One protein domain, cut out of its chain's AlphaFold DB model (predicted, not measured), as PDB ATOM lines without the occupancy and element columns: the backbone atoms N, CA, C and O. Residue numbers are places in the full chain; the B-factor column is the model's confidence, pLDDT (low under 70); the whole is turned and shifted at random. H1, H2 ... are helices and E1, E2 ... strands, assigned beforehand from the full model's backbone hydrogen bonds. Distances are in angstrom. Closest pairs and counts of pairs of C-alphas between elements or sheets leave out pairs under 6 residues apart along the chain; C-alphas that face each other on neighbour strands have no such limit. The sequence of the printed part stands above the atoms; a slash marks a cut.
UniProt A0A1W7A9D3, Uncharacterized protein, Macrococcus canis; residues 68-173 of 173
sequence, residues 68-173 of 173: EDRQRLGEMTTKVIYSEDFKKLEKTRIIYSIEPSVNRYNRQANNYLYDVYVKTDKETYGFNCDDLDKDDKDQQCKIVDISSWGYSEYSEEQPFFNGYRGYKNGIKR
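What this domain is: This is residues 68 to 173 of the 173 residues of an uncharacterized protein of Macrococcus canis (UniProt A0A1W7A9D3). What is the overall shape? A strongly twisted four-stranded sheet has H1 packed slantwise over E1 and E2, with H2 beside the strands. The loops 103 to 113 and 129 to 144 reach from one end of the sheet, and the tail 152 to 173 lies at its other end. What makes it up? The printed part has 106 residues, under half in named elements, in the order H1 H2 E1 E2 E3 E4; it is mixed, with an antiparallel sheet in the order E1 - E2 - E3 - E4. How large is it? It is elongated, 48 by 26 by 24 A, and only just compact, close to loose, with a radius of gyration of the C-alphas of 15.1 A.

Where its parts are: Where are the helices? H1, residues 68 to 82, begins at C-alpha (-41.955, -31.402, -1.730) and is 21.7 A long; H2 is residues 84 to 92, 12.8 A. Where are the strands? E1 is residues 95 to 102, 20.7 A; E2 114 to 120, 19.6 A; E3 123 to 128, 16.3 A; E4 145 to 151, 18.2 A, ending at C-alpha (-29.711, -39.591, 23.468).

How they stand to each other: How do the strands pair? They form a meander, each strand the antiparallel neighbour of the one before: N 99 and O 117 are 2.8 A apart, N 118 and O 125 2.8 A, N 126 and O 148 2.8 A. Where are the helices? H1 is on the sheet at a height of 8.6 A, its closest C-alphas to E1 being Leu 73 and Pro 100, 5.9 A; H2, on it at 6.1 A, is over none of the strands. In H1 and H2 every O i to N i+4 pair is within hydrogen-bond range.

The domain as a whole: Which links are long? E1 to E2 and E3 to E4 are long, and the printed part has no cut. Where is confidence low? Residues 106 to 112, 130 to 140 and 162 to 173 are under 70.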
ATOM      1  N   GLU A  68     -41.607 -30.010  -1.427       85.81
ATOM      2  CA  GLU A  68     -41.955 -31.402  -1.730       85.81
ATOM      3  C   GLU A  68     -41.531 -32.348  -0.596       85.81
ATOM      4  O   GLU A  68     -42.296 -33.227  -0.189       85.81
ATOM      5  N   ASP A  69     -40.340 -32.139  -0.027       87.38
ATOM      6  CA  ASP A  69     -39.874 -32.929   1.117       87.38
ATOM      7  C   ASP A  69     -40.776 -32.732   2.330       87.38
ATOM      8  O   ASP A  69     -41.068 -33.692   3.030       87.38
ATOM      9  N   ARG A  70     -41.250 -31.507   2.586       91.19
ATOM     10  CA  ARG A  70     -42.159 -31.222   3.708       91.19
ATOM     11  C   ARG A  70     -43.464 -31.995   3.587       91.19
ATOM     12  O   ARG A  70     -43.943 -32.524   4.589       91.19
ATOM     13  N   GLN A  71     -44.017 -32.091   2.378       90.25
ATOM     14  CA  GLN A  71     -45.214 -32.893   2.136       90.25
ATOM     15  C   GLN A  71     -44.947 -34.373   2.443       90.25
ATOM     16  O   GLN A  71     -45.670 -34.980   3.235       90.25
ATOM     17  N   ARG A  72     -43.862 -34.932   1.895       86.88
ATOM     18  CA  ARG A  72     -43.473 -36.335   2.118       86.88
ATOM     19  C   ARG A  72     -43.135 -36.631   3.579       86.88
ATOM     20  O   ARG A  72     -43.514 -37.674   4.100       86.88
ATOM     21  N   LEU A  73     -42.486 -35.699   4.273       90.19
ATOM     22  CA  LEU A  73     -42.215 -35.785   5.707       90.19
ATOM     23  C   LEU A  73     -43.502 -35.774   6.534       90.19
ATOM     24  O   LEU A  73     -43.577 -36.475   7.542       90.19
ATOM     25  N   GLY A  74     -44.530 -35.037   6.108       92.06
ATOM     26  CA  GLY A  74     -45.861 -35.095   6.714       92.06
ATOM     27  C   GLY A  74     -46.521 -36.468   6.555       92.06
ATOM     28  O   GLY A  74     -47.042 -37.028   7.525       92.06
ATOM     29  N   GLU A  75     -46.445 -37.056   5.358       89.94
ATOM     30  CA  GLU A  75     -46.935 -38.416   5.092       89.94
ATOM     31  C   GLU A  75     -46.174 -39.464   5.920       89.94
ATOM     32  O   GLU A  75     -46.784 -40.322   6.563       89.94
ATOM     33  N   MET A  76     -44.846 -39.350   5.975       89.06
ATOM     34  CA  MET A  76     -43.970 -40.216   6.765       89.06
ATOM     35  C   MET A  76     -44.266 -40.110   8.264       89.06
ATOM     36  O   MET A  76     -44.440 -41.120   8.941       89.06
ATOM     37  N   THR A  77     -44.406 -38.891   8.782       94.44
ATOM     38  CA  THR A  77     -44.768 -38.645  10.185       94.44
ATOM     39  C   THR A  77     -46.112 -39.283  10.528       94.44
ATOM     40  O   THR A  77     -46.264 -39.901  11.579       94.44
ATOM     41  N   THR A  78     -47.081 -39.194   9.615       94.38
ATOM     42  CA  THR A  78     -48.385 -39.847   9.780       94.38
ATOM     43  C   THR A  78     -48.231 -41.368   9.861       94.38
ATOM     44  O   THR A  78     -48.806 -41.996  10.750       94.38
ATOM     45  N   LYS A  79     -47.412 -41.969   8.987       91.69
ATOM     46  CA  LYS A  79     -47.102 -43.409   9.036       91.69
ATOM     47  C   LYS A  79     -46.446 -43.811  10.357       91.69
ATOM     48  O   LYS A  79     -46.859 -44.814  10.930       91.69
ATOM     49  N   VAL A  80     -45.506 -43.012  10.868       94.44
ATOM     50  CA  VAL A  80     -44.878 -43.231  12.182       94.44
ATOM     51  C   VAL A  80     -45.920 -43.249  13.287       94.44
ATOM     52  O   VAL A  80     -45.988 -44.220  14.022       94.44
ATOM     53  N   ILE A  81     -46.787 -42.238  13.377       95.50
ATOM     54  CA  ILE A  81     -47.806 -42.159  14.439       95.50
ATOM     55  C   ILE A  81     -48.726 -43.393  14.444       95.50
ATOM     56  O   ILE A  81     -49.174 -43.847  15.499       95.50
ATOM     57  N   TYR A  82     -49.007 -43.960  13.269       94.19
ATOM     58  CA  TYR A  82     -49.848 -45.149  13.144       94.19
ATOM     59  C   TYR A  82     -49.094 -46.484  13.207       94.19
ATOM     60  O   TYR A  82     -49.768 -47.524  13.285       94.19
ATOM     61  N   SER A  83     -47.758 -46.478  13.226       92.94
ATOM     62  CA  SER A  83     -46.943 -47.691  13.279       92.94
ATOM     63  C   SER A  83     -47.102 -48.426  14.611       92.94
ATOM     64  O   SER A  83     -47.518 -47.867  15.634       92.94
ATOM     65  N   GLU A  84     -46.814 -49.727  14.606       93.69
ATOM     66  CA  GLU A  84     -46.892 -50.529  15.826       93.69
ATOM     67  C   GLU A  84     -45.862 -50.083  16.863       93.69
ATOM     68  O   GLU A  84     -46.167 -50.033  18.055       93.69
ATOM     69  N   ASP A  85     -44.664 -49.724  16.414       94.31
ATOM     70  CA  ASP A  85     -43.571 -49.326  17.288       94.31
ATOM     71  C   ASP A  85     -43.835 -47.987  17.972       94.31
ATOM     72  O   ASP A  85     -43.638 -47.873  19.184       94.31
ATOM     73  N   PHE A  86     -44.404 -47.008  17.263       95.38
ATOM     74  CA  PHE A  86     -44.832 -45.762  17.896       95.38
ATOM     75  C   PHE A  86     -45.916 -46.007  18.951       95.38
ATOM     76  O   PHE A  86     -45.827 -45.498  20.066       95.38
ATOM     77  N   LYS A  87     -46.909 -46.857  18.653       95.50
ATOM     78  CA  LYS A  87     -47.962 -47.219  19.620       95.50
ATOM     79  C   LYS A  87     -47.411 -47.940  20.852       95.50
ATOM     80  O   LYS A  87     -47.999 -47.836  21.929       95.50
ATOM     81  N   LYS A  88     -46.320 -48.704  20.725       95.06
ATOM     82  CA  LYS A  88     -45.619 -49.306  21.875       95.06
ATOM     83  C   LYS A  88     -44.890 -48.234  22.690       95.06
ATOM     84  O   LYS A  88     -44.974 -48.259  23.920       95.06
ATOM     85  N   LEU A  89     -44.230 -47.284  22.024       93.31
ATOM     86  CA  LEU A  89     -43.576 -46.151  22.683       93.31
ATOM     87  C   LEU A  89     -44.585 -45.292  23.447       93.31
ATOM     88  O   LEU A  89     -44.396 -45.078  24.637       93.31
ATOM     89  N   GLU A  90     -45.699 -44.895  22.834       93.31
ATOM     90  CA  GLU A  90     -46.723 -44.047  23.467       93.31
ATOM     91  C   GLU A  90     -47.318 -44.676  24.744       93.31
ATOM     92  O   GLU A  90     -47.709 -43.975  25.675       93.31
ATOM     93  N   LYS A  91     -47.359 -46.011  24.827       93.06
ATOM     94  CA  LYS A  91     -47.835 -46.731  26.022       93.06
ATOM     95  C   LYS A  91     -46.823 -46.768  27.165       93.06
ATOM     96  O   LYS A  91     -47.215 -47.025  28.300       93.06
ATOM     97  N   THR A  92     -45.536 -46.610  26.870       92.12
ATOM     98  CA  THR A  92     -44.437 -46.876  27.816       92.12
ATOM     99  C   THR A  92     -43.556 -45.663  28.094       92.12
ATOM    100  O   THR A  92     -42.779 -45.685  29.050       92.12
ATOM    101  N   ARG A  93     -43.671 -44.614  27.278       88.62
ATOM    102  CA  ARG A  93     -42.845 -43.410  27.293       88.62
ATOM    103  C   ARG A  93     -43.705 -42.170  27.146       88.62
ATOM    104  O   ARG A  93     -44.774 -42.201  26.539       88.62
ATOM    105  N   ILE A  94     -43.195 -41.062  27.667       88.62
ATOM    106  CA  ILE A  94     -43.766 -39.745  27.397       88.62
ATOM    107  C   ILE A  94     -43.123 -39.234  26.114       88.62
ATOM    108  O   ILE A  94     -41.902 -39.146  26.022       88.62
ATOM    109  N   ILE A  95     -43.945 -38.899  25.122       91.00
ATOM    110  CA  ILE A  95     -43.482 -38.349  23.847       91.00
ATOM    111  C   ILE A  95     -43.494 -36.825  23.949       91.00
ATOM    112  O   ILE A  95     -44.545 -36.230  24.190       91.00
ATOM    113  N   TYR A  96     -42.335 -36.197  23.753       89.50
ATOM    114  CA  TYR A  96     -42.188 -34.742  23.837       89.50
ATOM    115  C   TYR A  96     -42.187 -34.066  22.476       89.50
ATOM    116  O   TYR A  96     -42.776 -32.997  22.321       89.50
ATOM    117  N   SER A  97     -41.548 -34.680  21.482       91.50
ATOM    118  CA  SER A  97     -41.514 -34.129  20.133       91.50
ATOM    119  C   SER A  97     -41.410 -35.215  19.078       91.50
ATOM    120  O   SER A  97     -40.856 -36.292  19.307       91.50
ATOM    121  N   ILE A  98     -41.924 -34.889  17.898       95.00
ATOM    122  CA  ILE A  98     -41.744 -35.659  16.676       95.00
ATOM    123  C   ILE A  98     -41.080 -34.713  15.684       95.00
ATOM    124  O   ILE A  98     -41.645 -33.676  15.341       95.00
ATOM    125  N   GLU A  99     -39.858 -35.041  15.291       94.50
ATOM    126  CA  GLU A  99     -38.989 -34.191  14.491       94.50
ATOM    127  C   GLU A  99     -38.727 -34.866  13.138       94.50
ATOM    128  O   GLU A  99     -37.866 -35.744  13.037       94.50
ATOM    129  N   PRO A 100     -39.505 -34.514  12.099       93.56
ATOM    130  CA  PRO A 100     -39.219 -34.950  10.743       93.56
ATOM    131  C   PRO A 100     -37.938 -34.285  10.237       93.56
ATOM    132  O   PRO A 100     -37.759 -33.075  10.371       93.56
ATOM    133  N   SER A 101     -37.071 -35.069   9.614       91.00
ATOM    134  CA  SER A 101     -35.770 -34.631   9.127       91.00
ATOM    135  C   SER A 101     -35.473 -35.219   7.756       91.00
ATOM    136  O   SER A 101     -35.937 -36.308   7.412       91.00
ATOM    137  N   VAL A 102     -34.688 -34.485   6.969       88.25
ATOM    138  CA  VAL A 102     -34.188 -34.954   5.681       88.25
ATOM    139  C   VAL A 102     -32.666 -35.036   5.703       88.25
ATOM    140  O   VAL A 102     -31.993 -34.138   6.203       88.25
ATOM    141  N   ASN A 103     -32.114 -36.105   5.139       84.25
ATOM    142  CA  ASN A 103     -30.680 -36.287   4.990       84.25
ATOM    143  C   ASN A 103     -30.331 -36.822   3.596       84.25
ATOM    144  O   ASN A 103     -30.533 -37.996   3.280       84.25
ATOM    145  N   ARG A 104     -29.750 -35.949   2.768       81.06
ATOM    146  CA  ARG A 104     -29.278 -36.278   1.410       81.06
ATOM    147  C   ARG A 104     -27.796 -36.643   1.352       81.06
ATOM    148  O   ARG A 104     -27.267 -36.888   0.268       81.06
ATOM    149  N   TYR A 105     -27.108 -36.677   2.490       74.19
ATOM    150  CA  TYR A 105     -25.691 -37.013   2.537       74.19
ATOM    151  C   TYR A 105     -25.484 -38.494   2.182       74.19
ATOM    152  O   TYR A 105     -25.927 -39.384   2.904       74.19
ATOM    153  N   ASN A 106     -24.797 -38.759   1.064       58.84
ATOM    154  CA  ASN A 106     -24.429 -40.097   0.569       58.84
ATOM    155  C   ASN A 106     -25.588 -41.075   0.283       58.84
ATOM    156  O   ASN A 106     -25.361 -42.286   0.250       58.84
ATOM    157  N   ARG A 107     -26.818 -40.598   0.055       63.12
ATOM    158  CA  ARG A 107     -27.986 -41.477  -0.139       63.12
ATOM    159  C   ARG A 107     -28.557 -41.372  -1.554       63.12
ATOM    160  O   ARG A 107     -28.639 -40.287  -2.123       63.12
ATOM    161  N   GLN A 108     -28.899 -42.525  -2.140       57.16
ATOM    162  CA  GLN A 108     -29.502 -42.595  -3.475       57.16
ATOM    163  C   GLN A 108     -30.831 -41.833  -3.496       57.16
ATOM    164  O   GLN A 108     -31.541 -41.805  -2.491       57.16
ATOM    165  N   ALA A 109     -31.158 -41.249  -4.652       54.66
ATOM    166  CA  ALA A 109     -32.218 -40.257  -4.835       54.66
ATOM    167  C   ALA A 109     -33.615 -40.657  -4.318       54.66
ATOM    168  O   ALA A 109     -34.429 -39.765  -4.096       54.66
ATOM    169  N   ASN A 110     -33.893 -41.949  -4.103       52.25
ATOM    170  CA  ASN A 110     -35.270 -42.414  -3.951       52.25
ATOM    171  C   ASN A 110     -35.657 -43.009  -2.588       52.25
ATOM    172  O   ASN A 110     -36.833 -42.910  -2.268       52.25
ATOM    173  N   ASN A 111     -34.757 -43.553  -1.751       54.59
ATOM    174  CA  ASN A 111     -35.245 -44.428  -0.659       54.59
ATOM    175  C   ASN A 111     -34.866 -44.096   0.789       54.59
ATOM    176  O   ASN A 111     -35.426 -44.706   1.689       54.59
ATOM    177  N   TYR A 112     -33.980 -43.142   1.074       59.62
ATOM    178  CA  TYR A 112     -33.491 -42.960   2.459       59.62
ATOM    179  C   TYR A 112     -33.331 -41.513   2.873       59.62
ATOM    180  O   TYR A 112     -32.522 -41.196   3.741       59.62
ATOM    181  N   LEU A 113     -34.061 -40.613   2.226       73.31
ATOM    182  CA  LEU A 113     -33.904 -39.198   2.514       73.31
ATOM    183  C   LEU A 113     -34.604 -38.796   3.804       73.31
ATOM    184  O   LEU A 113     -34.174 -37.829   4.405       73.31
ATOM    185  N   TYR A 114     -35.644 -39.510   4.227       85.81
ATOM    186  CA  TYR A 114     -36.531 -39.055   5.290       85.81
ATOM    187  C   TYR A 114     -36.387 -39.913   6.538       85.81
ATOM    188  O   TYR A 114     -36.579 -41.128   6.493       85.81
ATOM    189  N   ASP A 115     -36.111 -39.246   7.647       89.25
ATOM    190  CA  ASP A 115     -36.077 -39.829   8.977       89.25
ATOM    191  C   ASP A 115     -37.080 -39.063   9.853       89.25
ATOM    192  O   ASP A 115     -37.286 -37.858   9.693       89.25
ATOM    193  N   VAL A 116     -37.733 -39.750  10.785       94.25
ATOM    194  CA  VAL A 116     -38.599 -39.109  11.783       94.25
ATOM    195  C   VAL A 116     -38.097 -39.485  13.163       94.25
ATOM    196  O   VAL A 116     -38.099 -40.655  13.534       94.25
ATOM    197  N   TYR A 117     -37.679 -38.489  13.935       95.44
ATOM    198  CA  TYR A 117     -37.142 -38.696  15.272       95.44
ATOM    199  C   TYR A 117     -38.208 -38.426  16.328       95.44
ATOM    200  O   TYR A 117     -38.714 -37.314  16.460       95.44
ATOM    201  N   VAL A 118     -38.542 -39.444  17.110       96.12
ATOM    202  CA  VAL A 118     -39.480 -39.347  18.230       96.12
ATOM    203  C   VAL A 118     -38.674 -39.210  19.514       96.12
ATOM    204  O   VAL A 118     -38.043 -40.168  19.959       96.12
ATOM    205  N   LYS A 119     -38.676 -38.011  20.105       94.38
ATOM    206  CA  LYS A 119     -37.951 -37.726  21.348       94.38
ATOM    207  C   LYS A 119     -38.845 -37.999  22.552       94.38
ATOM    208  O   LYS A 119     -39.962 -37.478  22.643       94.38
ATOM    209  N   THR A 120     -38.342 -38.808  23.479       92.44
ATOM    210  CA  THR A 120     -39.067 -39.218  24.689       92.44
ATOM    211  C   THR A 120     -38.378 -38.747  25.965       92.44
ATOM    212  O   THR A 120     -37.296 -38.164  25.915       92.44
ATOM    213  N   ASP A 121     -38.977 -39.052  27.115       89.25
ATOM    214  CA  ASP A 121     -38.395 -38.893  28.455       89.25
ATOM    215  C   ASP A 121     -37.134 -39.719  28.717       89.25
ATOM    216  O   ASP A 121     -36.537 -39.596  29.783       89.25
ATOM    217  N   LYS A 122     -36.710 -40.557  27.768       90.19
ATOM    218  CA  LYS A 122     -35.513 -41.379  27.924       90.19
ATOM    219  C   LYS A 122     -34.590 -41.322  26.716       90.19
ATOM    220  O   LYS A 122     -33.424 -40.978  26.838       90.19
ATOM    221  N   GLU A 123     -35.112 -41.680  25.552       95.44
ATOM    222  CA  GLU A 123     -34.333 -41.873  24.326       95.44
ATOM    223  C   GLU A 123     -35.015 -41.174  23.146       95.44
ATOM    224  O   GLU A 123     -36.222 -40.909  23.155       95.44
ATOM    225  N   THR A 124     -34.225 -40.864  22.126       96.62
ATOM    226  CA  THR A 124     -34.722 -40.460  20.812       96.62
ATOM    227  C   THR A 124     -34.769 -41.695  19.932       96.62
ATOM    228  O   THR A 124     -33.746 -42.359  19.796       96.62
ATOM    229  N   TYR A 125     -35.914 -41.992  19.324       96.12
ATOM    230  CA  TYR A 125     -36.092 -43.123  18.411       96.12
ATOM    231  C   TYR A 125     -36.209 -42.612  16.976       96.12
ATOM    232  O   TYR A 125     -37.093 -41.811  16.680       96.12
ATOM    233  N   GLY A 126     -35.310 -43.045  16.097       94.56
ATOM    234  CA  GLY A 126     -35.351 -42.731  14.673       94.56
ATOM    235  C   GLY A 126     -36.177 -43.763  13.920       94.56
ATOM    236  O   GLY A 126     -35.903 -44.960  14.009       94.56
ATOM    237  N   PHE A 127     -37.170 -43.284  13.180       92.50
ATOM    238  CA  PHE A 127     -38.015 -44.076  12.302       92.50
ATOM    239  C   PHE A 127     -37.642 -43.831  10.847       92.50
ATOM    240  O   PHE A 127     -37.515 -42.679  10.424       92.50
ATOM    241  N   ASN A 128     -37.532 -44.907  10.076       87.38
ATOM    242  CA  ASN A 128     -37.332 -44.846   8.634       87.38
ATOM    243  C   ASN A 128     -38.074 -45.990   7.924       87.38
ATOM    244  O   ASN A 128     -38.726 -46.822   8.553       87.38
ATOM    245  N   CYS A 129     -38.021 -45.986   6.595       80.69
ATOM    246  CA  CYS A 129     -38.626 -47.018   5.764       80.69
ATOM    247  C   CYS A 129     -37.606 -48.127   5.481       80.69
ATOM    248  O   CYS A 129     -36.739 -47.940   4.629       80.69
ATOM    249  N   ASP A 130     -37.704 -49.271   6.160       62.16
ATOM    250  CA  ASP A 130     -36.728 -50.373   6.027       62.16
ATOM    251  C   ASP A 130     -37.139 -51.458   5.006       62.16
ATOM    252  O   ASP A 130     -36.506 -52.503   4.881       62.16
ATOM    253  N   ASP A 131     -38.200 -51.217   4.230       58.94
ATOM    254  CA  ASP A 131     -38.728 -52.182   3.258       58.94
ATOM    255  C   ASP A 131     -37.968 -52.083   1.915       58.94
ATOM    256  O   ASP A 131     -38.477 -51.561   0.918       58.94
ATOM    257  N   LEU A 132     -36.699 -52.519   1.912       54.44
ATOM    258  CA  LEU A 132     -35.852 -52.596   0.713       54.44
ATOM    259  C   LEU A 132     -35.841 -53.987   0.115       54.44
ATOM    260  O   LEU A 132     -35.015 -54.825   0.481       54.44
ATOM    261  N   ASP A 133     -36.626 -54.162  -0.935       51.12
ATOM    262  CA  ASP A 133     -36.198 -55.055  -2.002       51.12
ATOM    263  C   ASP A 133     -35.387 -54.245  -3.024       51.12
ATOM    264  O   ASP A 133     -35.846 -53.221  -3.527       51.12
ATOM    265  N   LYS A 134     -34.140 -54.631  -3.304       51.81
ATOM    266  CA  LYS A 134     -33.202 -53.807  -4.101       51.81
ATOM    267  C   LYS A 134     -33.582 -53.685  -5.584       51.81
ATOM    268  O   LYS A 134     -32.944 -52.915  -6.301       51.81
ATOM    269  N   ASP A 135     -34.605 -54.417  -6.015       53.91
ATOM    270  CA  ASP A 135     -34.981 -54.574  -7.417       53.91
ATOM    271  C   ASP A 135     -36.294 -53.868  -7.807       53.91
ATOM    272  O   ASP A 135     -36.649 -53.866  -8.989       53.91
ATOM    273  N   ASP A 136     -36.998 -53.219  -6.869       52.88
ATOM    274  CA  ASP A 136     -38.277 -52.559  -7.160       52.88
ATOM    275  C   ASP A 136     -38.114 -51.043  -7.381       52.88
ATOM    276  O   ASP A 136     -37.803 -50.275  -6.471       52.88
ATOM    277  N   LYS A 137     -38.303 -50.602  -8.630       49.78
ATOM    278  CA  LYS A 137     -38.123 -49.202  -9.058       49.78
ATOM    279  C   LYS A 137     -39.310 -48.295  -8.719       49.78
ATOM    280  O   LYS A 137     -39.148 -47.078  -8.791       49.78
ATOM    281  N   ASP A 138     -40.447 -48.865  -8.318       52.19
ATOM    282  CA  ASP A 138     -41.689 -48.141  -7.999       52.19
ATOM    283  C   ASP A 138     -41.948 -48.071  -6.478       52.19
ATOM    284  O   ASP A 138     -43.088 -47.992  -6.010       52.19
ATOM    285  N   GLN A 139     -40.875 -48.115  -5.684       60.97
ATOM    286  CA  GLN A 139     -40.920 -48.351  -4.246       60.97
ATOM    287  C   GLN A 139     -41.655 -47.252  -3.466       60.97
ATOM    288  O   GLN A 139     -41.165 -46.147  -3.239       60.97
ATOM    289  N   GLN A 140     -42.854 -47.592  -3.000       66.44
ATOM    290  CA  GLN A 140     -43.585 -46.825  -2.001       66.44
ATOM    291  C   GLN A 140     -43.243 -47.382  -0.623       66.44
ATOM    292  O   GLN A 140     -43.376 -48.580  -0.392       66.44
ATOM    293  N   CYS A 141     -42.848 -46.519   0.312       73.69
ATOM    294  CA  CYS A 141     -42.638 -46.913   1.701       73.69
ATOM    295  C   CYS A 141     -43.931 -47.486   2.305       73.69
ATOM    296  O   CYS A 141     -44.888 -46.748   2.578       73.69
ATOM    297  N   LYS A 142     -43.980 -48.809   2.495       75.94
ATOM    298  CA  LYS A 142     -45.151 -49.512   3.040       75.94
ATOM    299  C   LYS A 142     -45.115 -49.559   4.559       75.94
ATOM    300  O   LYS A 142     -46.138 -49.286   5.188       75.94
ATOM    301  N   ILE A 143     -43.943 -49.848   5.116       80.06
ATOM    302  CA  ILE A 143     -43.725 -50.067   6.544       80.06
ATOM    303  C   ILE A 143     -42.676 -49.075   7.051       80.06
ATOM    304  O   ILE A 143     -41.723 -48.749   6.342       80.06
ATOM    305  N   VAL A 144     -42.904 -48.560   8.259       87.25
ATOM    306  CA  VAL A 144     -42.027 -47.614   8.949       87.25
ATOM    307  C   VAL A 144     -41.809 -48.110  10.366       87.25
ATOM    308  O   VAL A 144     -42.758 -48.131  11.154       87.25
ATOM    309  N   ASP A 145     -40.561 -48.421  10.690       89.31
ATOM    310  CA  ASP A 145     -40.169 -49.040  11.955       89.31
ATOM    311  C   ASP A 145     -39.014 -48.267  12.603       89.31
ATOM    312  O   ASP A 145     -38.422 -47.364  11.996       89.31
ATOM    313  N   ILE A 146     -38.709 -48.584  13.863       91.25
ATOM    314  CA  ILE A 146     -37.565 -47.988  14.562       91.25
ATOM    315  C   ILE A 146     -36.270 -48.569  13.989       91.25
ATOM    316  O   ILE A 146     -35.987 -49.754  14.144       91.25
ATOM    317  N   SER A 147     -35.430 -47.713  13.412       87.88
ATOM    318  CA  SER A 147     -34.132 -48.094  12.843       87.88
ATOM    319  C   SER A 147     -32.940 -47.682  13.698       87.88
ATOM    320  O   SER A 147     -31.823 -48.164  13.515       87.88
ATOM    321  N   SER A 148     -33.156 -46.760  14.632       90.19
ATOM    322  CA  SER A 148     -32.109 -46.251  15.509       90.19
ATOM    323  C   SER A 148     -32.689 -45.714  16.809       90.19
ATOM    324  O   SER A 148     -33.858 -45.340  16.892       90.19
ATOM    325  N   TRP A 149     -31.850 -45.660  17.836       94.31
ATOM    326  CA  TRP A 149     -32.158 -44.977  19.082       94.31
ATOM    327  C   TRP A 149     -30.904 -44.289  19.623       94.31
ATOM    328  O   TRP A 149     -29.780 -44.675  19.294       94.31
ATOM    329  N   GLY A 150     -31.085 -43.250  20.432       94.62
ATOM    330  CA  GLY A 150     -29.980 -42.468  20.973       94.62
ATOM    331  C   GLY A 150     -30.400 -41.514  22.084       94.62
ATOM    332  O   GLY A 150     -31.496 -41.614  22.636       94.62
ATOM    333  N   TYR A 151     -29.503 -40.585  22.415       93.38
ATOM    334  CA  TYR A 151     -29.711 -39.591  23.468       93.38
ATOM    335  C   TYR A 151     -30.952 -38.717  23.210       93.38
ATOM    336  O   TYR A 151     -31.235 -38.339  22.071       93.38
ATOM    337  N   SER A 152     -31.679 -38.392  24.281       89.12
ATOM    338  CA  SER A 152     -32.768 -37.411  24.283       89.12
ATOM    339  C   SER A 152     -32.448 -36.309  25.280       89.12
ATOM    340  O   SER A 152     -32.239 -36.586  26.459       89.12
ATOM    341  N   GLU A 153     -32.473 -35.059  24.830       87.00
ATOM    342  CA  GLU A 153     -32.333 -33.885  25.702       87.00
ATOM    343  C   GLU A 153     -33.405 -33.852  26.806       87.00
ATOM    344  O   GLU A 153     -33.119 -33.485  27.941       87.00
ATOM    345  N   TYR A 154     -34.604 -34.375  26.530       85.94
ATOM    346  CA  TYR A 154     -35.696 -34.460  27.505       85.94
ATOM    347  C   TYR A 154     -35.517 -35.547  28.578       85.94
ATOM    348  O   TYR A 154     -36.390 -35.708  29.430       85.94
ATOM    349  N   SER A 155     -34.424 -36.318  28.532       83.06
ATOM    350  CA  SER A 155     -34.066 -37.239  29.620       83.06
ATOM    351  C   SER A 155     -33.460 -36.520  30.827       83.06
ATOM    352  O   SER A 155     -33.539 -37.019  31.950       83.06
ATOM    353  N   GLU A 156     -32.907 -35.325  30.609       82.56
ATOM    354  CA  GLU A 156     -32.252 -34.512  31.635       82.56
ATOM    355  C   GLU A 156     -32.897 -33.125  31.765       82.56
ATOM    356  O   GLU A 156     -32.959 -32.565  32.863       82.56
ATOM    357  N   GLU A 157     -33.424 -32.579  30.666       77.12
ATOM    358  CA  GLU A 157     -33.954 -31.220  30.591       77.12
ATOM    359  C   GLU A 157     -35.487 -31.170  30.500       77.12
ATOM    360  O   GLU A 157     -36.163 -32.114  30.087       77.12
ATOM    361  N   GLN A 158     -36.061 -30.029  30.897       72.38
ATOM    362  CA  GLN A 158     -37.502 -29.802  30.799       72.38
ATOM    363  C   GLN A 158     -37.913 -29.325  29.399       72.38
ATOM    364  O   GLN A 158     -37.162 -28.590  28.756       72.38
ATOM    365  N   PRO A 159     -39.135 -29.658  28.942       78.00
ATOM    366  CA  PRO A 159     -39.637 -29.189  27.660       78.00
ATOM    367  C   PRO A 159     -39.697 -27.666  27.560       78.00
ATOM    368  O   PRO A 159     -40.105 -26.987  28.500       78.00
ATOM    369  N   PHE A 160     -39.388 -27.138  26.373       77.50
ATOM    370  CA  PHE A 160     -39.470 -25.700  26.103       77.50
ATOM    371  C   PHE A 160     -40.900 -25.154  26.265       77.50
ATOM    372  O   PHE A 160     -41.111 -24.082  26.833       77.50
ATOM    373  N   PHE A 161     -41.906 -25.903  25.799       72.00
ATOM    374  CA  PHE A 161     -43.314 -25.533  25.946       72.00
ATOM    375  C   PHE A 161     -43.936 -26.207  27.177       72.00
ATOM    376  O   PHE A 161     -44.275 -27.392  27.165       72.00
ATOM    377  N   ASN A 162     -44.150 -25.425  28.237       60.88
ATOM    378  CA  ASN A 162     -44.821 -25.875  29.457       60.88
ATOM    379  C   ASN A 162     -46.351 -25.905  29.294       60.88
ATOM    380  O   ASN A 162     -47.058 -24.987  29.702       60.88
ATOM    381  N   GLY A 163     -46.856 -27.012  28.744       54.06
ATOM    382  CA  GLY A 163     -48.266 -27.406  28.792       54.06
ATOM    383  C   GLY A 163     -49.125 -26.945  27.610       54.06
ATOM    384  O   GLY A 163     -49.274 -25.759  27.340       54.06
ATOM    385  N   TYR A 164     -49.775 -27.908  26.955       48.72
ATOM    386  CA  TYR A 164     -50.993 -27.688  26.172       48.72
ATOM    387  C   TYR A 164     -52.195 -28.137  27.014       48.72
ATOM    388  O   TYR A 164     -52.063 -28.972  27.909       48.72
ATOM    389  N   ARG A 165     -53.387 -27.580  26.775       42.16
ATOM    390  CA  ARG A 165     -54.603 -27.896  27.550       42.16
ATOM    391  C   ARG A 165     -54.866 -29.415  27.527       42.16
ATOM    392  O   ARG A 165     -55.173 -29.959  26.475       42.16
ATOM    393  N   GLY A 166     -54.724 -30.085  28.676       51.09
ATOM    394  CA  GLY A 166     -54.824 -31.553  28.811       51.09
ATOM    395  C   GLY A 166     -53.495 -32.280  29.077       51.09
ATOM    396  O   GLY A 166     -53.512 -33.456  29.419       51.09
ATOM    397  N   TYR A 167     -52.355 -31.586  28.995       54.34
ATOM    398  CA  TYR A 167     -51.026 -32.139  29.262       54.34
ATOM    399  C   TYR A 167     -50.257 -31.227  30.227       54.34
ATOM    400  O   TYR A 167     -49.979 -30.070  29.914       54.34
ATOM    401  N   LYS A 168     -49.909 -31.726  31.419       54.59
ATOM    402  CA  LYS A 168     -49.028 -31.013  32.361       54.59
ATOM    403  C   LYS A 168     -47.628 -31.609  32.228       54.59
ATOM    404  O   LYS A 168     -47.444 -32.770  32.569       54.59
ATOM    405  N   ASN A 169     -46.661 -30.825  31.751       59.81
ATOM    406  CA  ASN A 169     -45.270 -31.256  31.540       59.81
ATOM    407  C   ASN A 169     -45.153 -32.486  30.612       59.81
ATOM    408  O   ASN A 169     -44.478 -33.450  30.949       59.81
ATOM    409  N   GLY A 170     -45.887 -32.507  29.494       53.34
ATOM    410  CA  GLY A 170     -45.917 -33.663  28.579       53.34
ATOM    411  C   GLY A 170     -46.699 -34.879  29.096       53.34
ATOM    412  O   GLY A 170     -46.956 -35.807  28.339       53.34
ATOM    413  N   ILE A 171     -47.169 -34.864  30.348       54.75
ATOM    414  CA  ILE A 171     -47.979 -35.942  30.926       54.75
ATOM    415  C   ILE A 171     -49.457 -35.665  30.658       54.75
ATOM    416  O   ILE A 171     -49.981 -34.621  31.066       54.75
ATOM    417  N   LYS A 172     -50.133 -36.615  30.001       54.38
ATOM    418  CA  LYS A 172     -51.585 -36.592  29.772       54.38
ATOM    419  C   LYS A 172     -52.317 -36.608  31.119       54.38
ATOM    420  O   LYS A 172     -52.069 -37.496  31.934       54.38
ATOM    421  N   ARG A 173     -53.174 -35.615  31.363       55.38
ATOM    422  CA  ARG A 173     -54.073 -35.553  32.528       55.38
ATOM    423  C   ARG A 173     -55.439 -36.138  32.210       55.38
ATOM    424  O   ARG A 173     -55.904 -35.944  31.066       55.38
TER     425      ARG A 173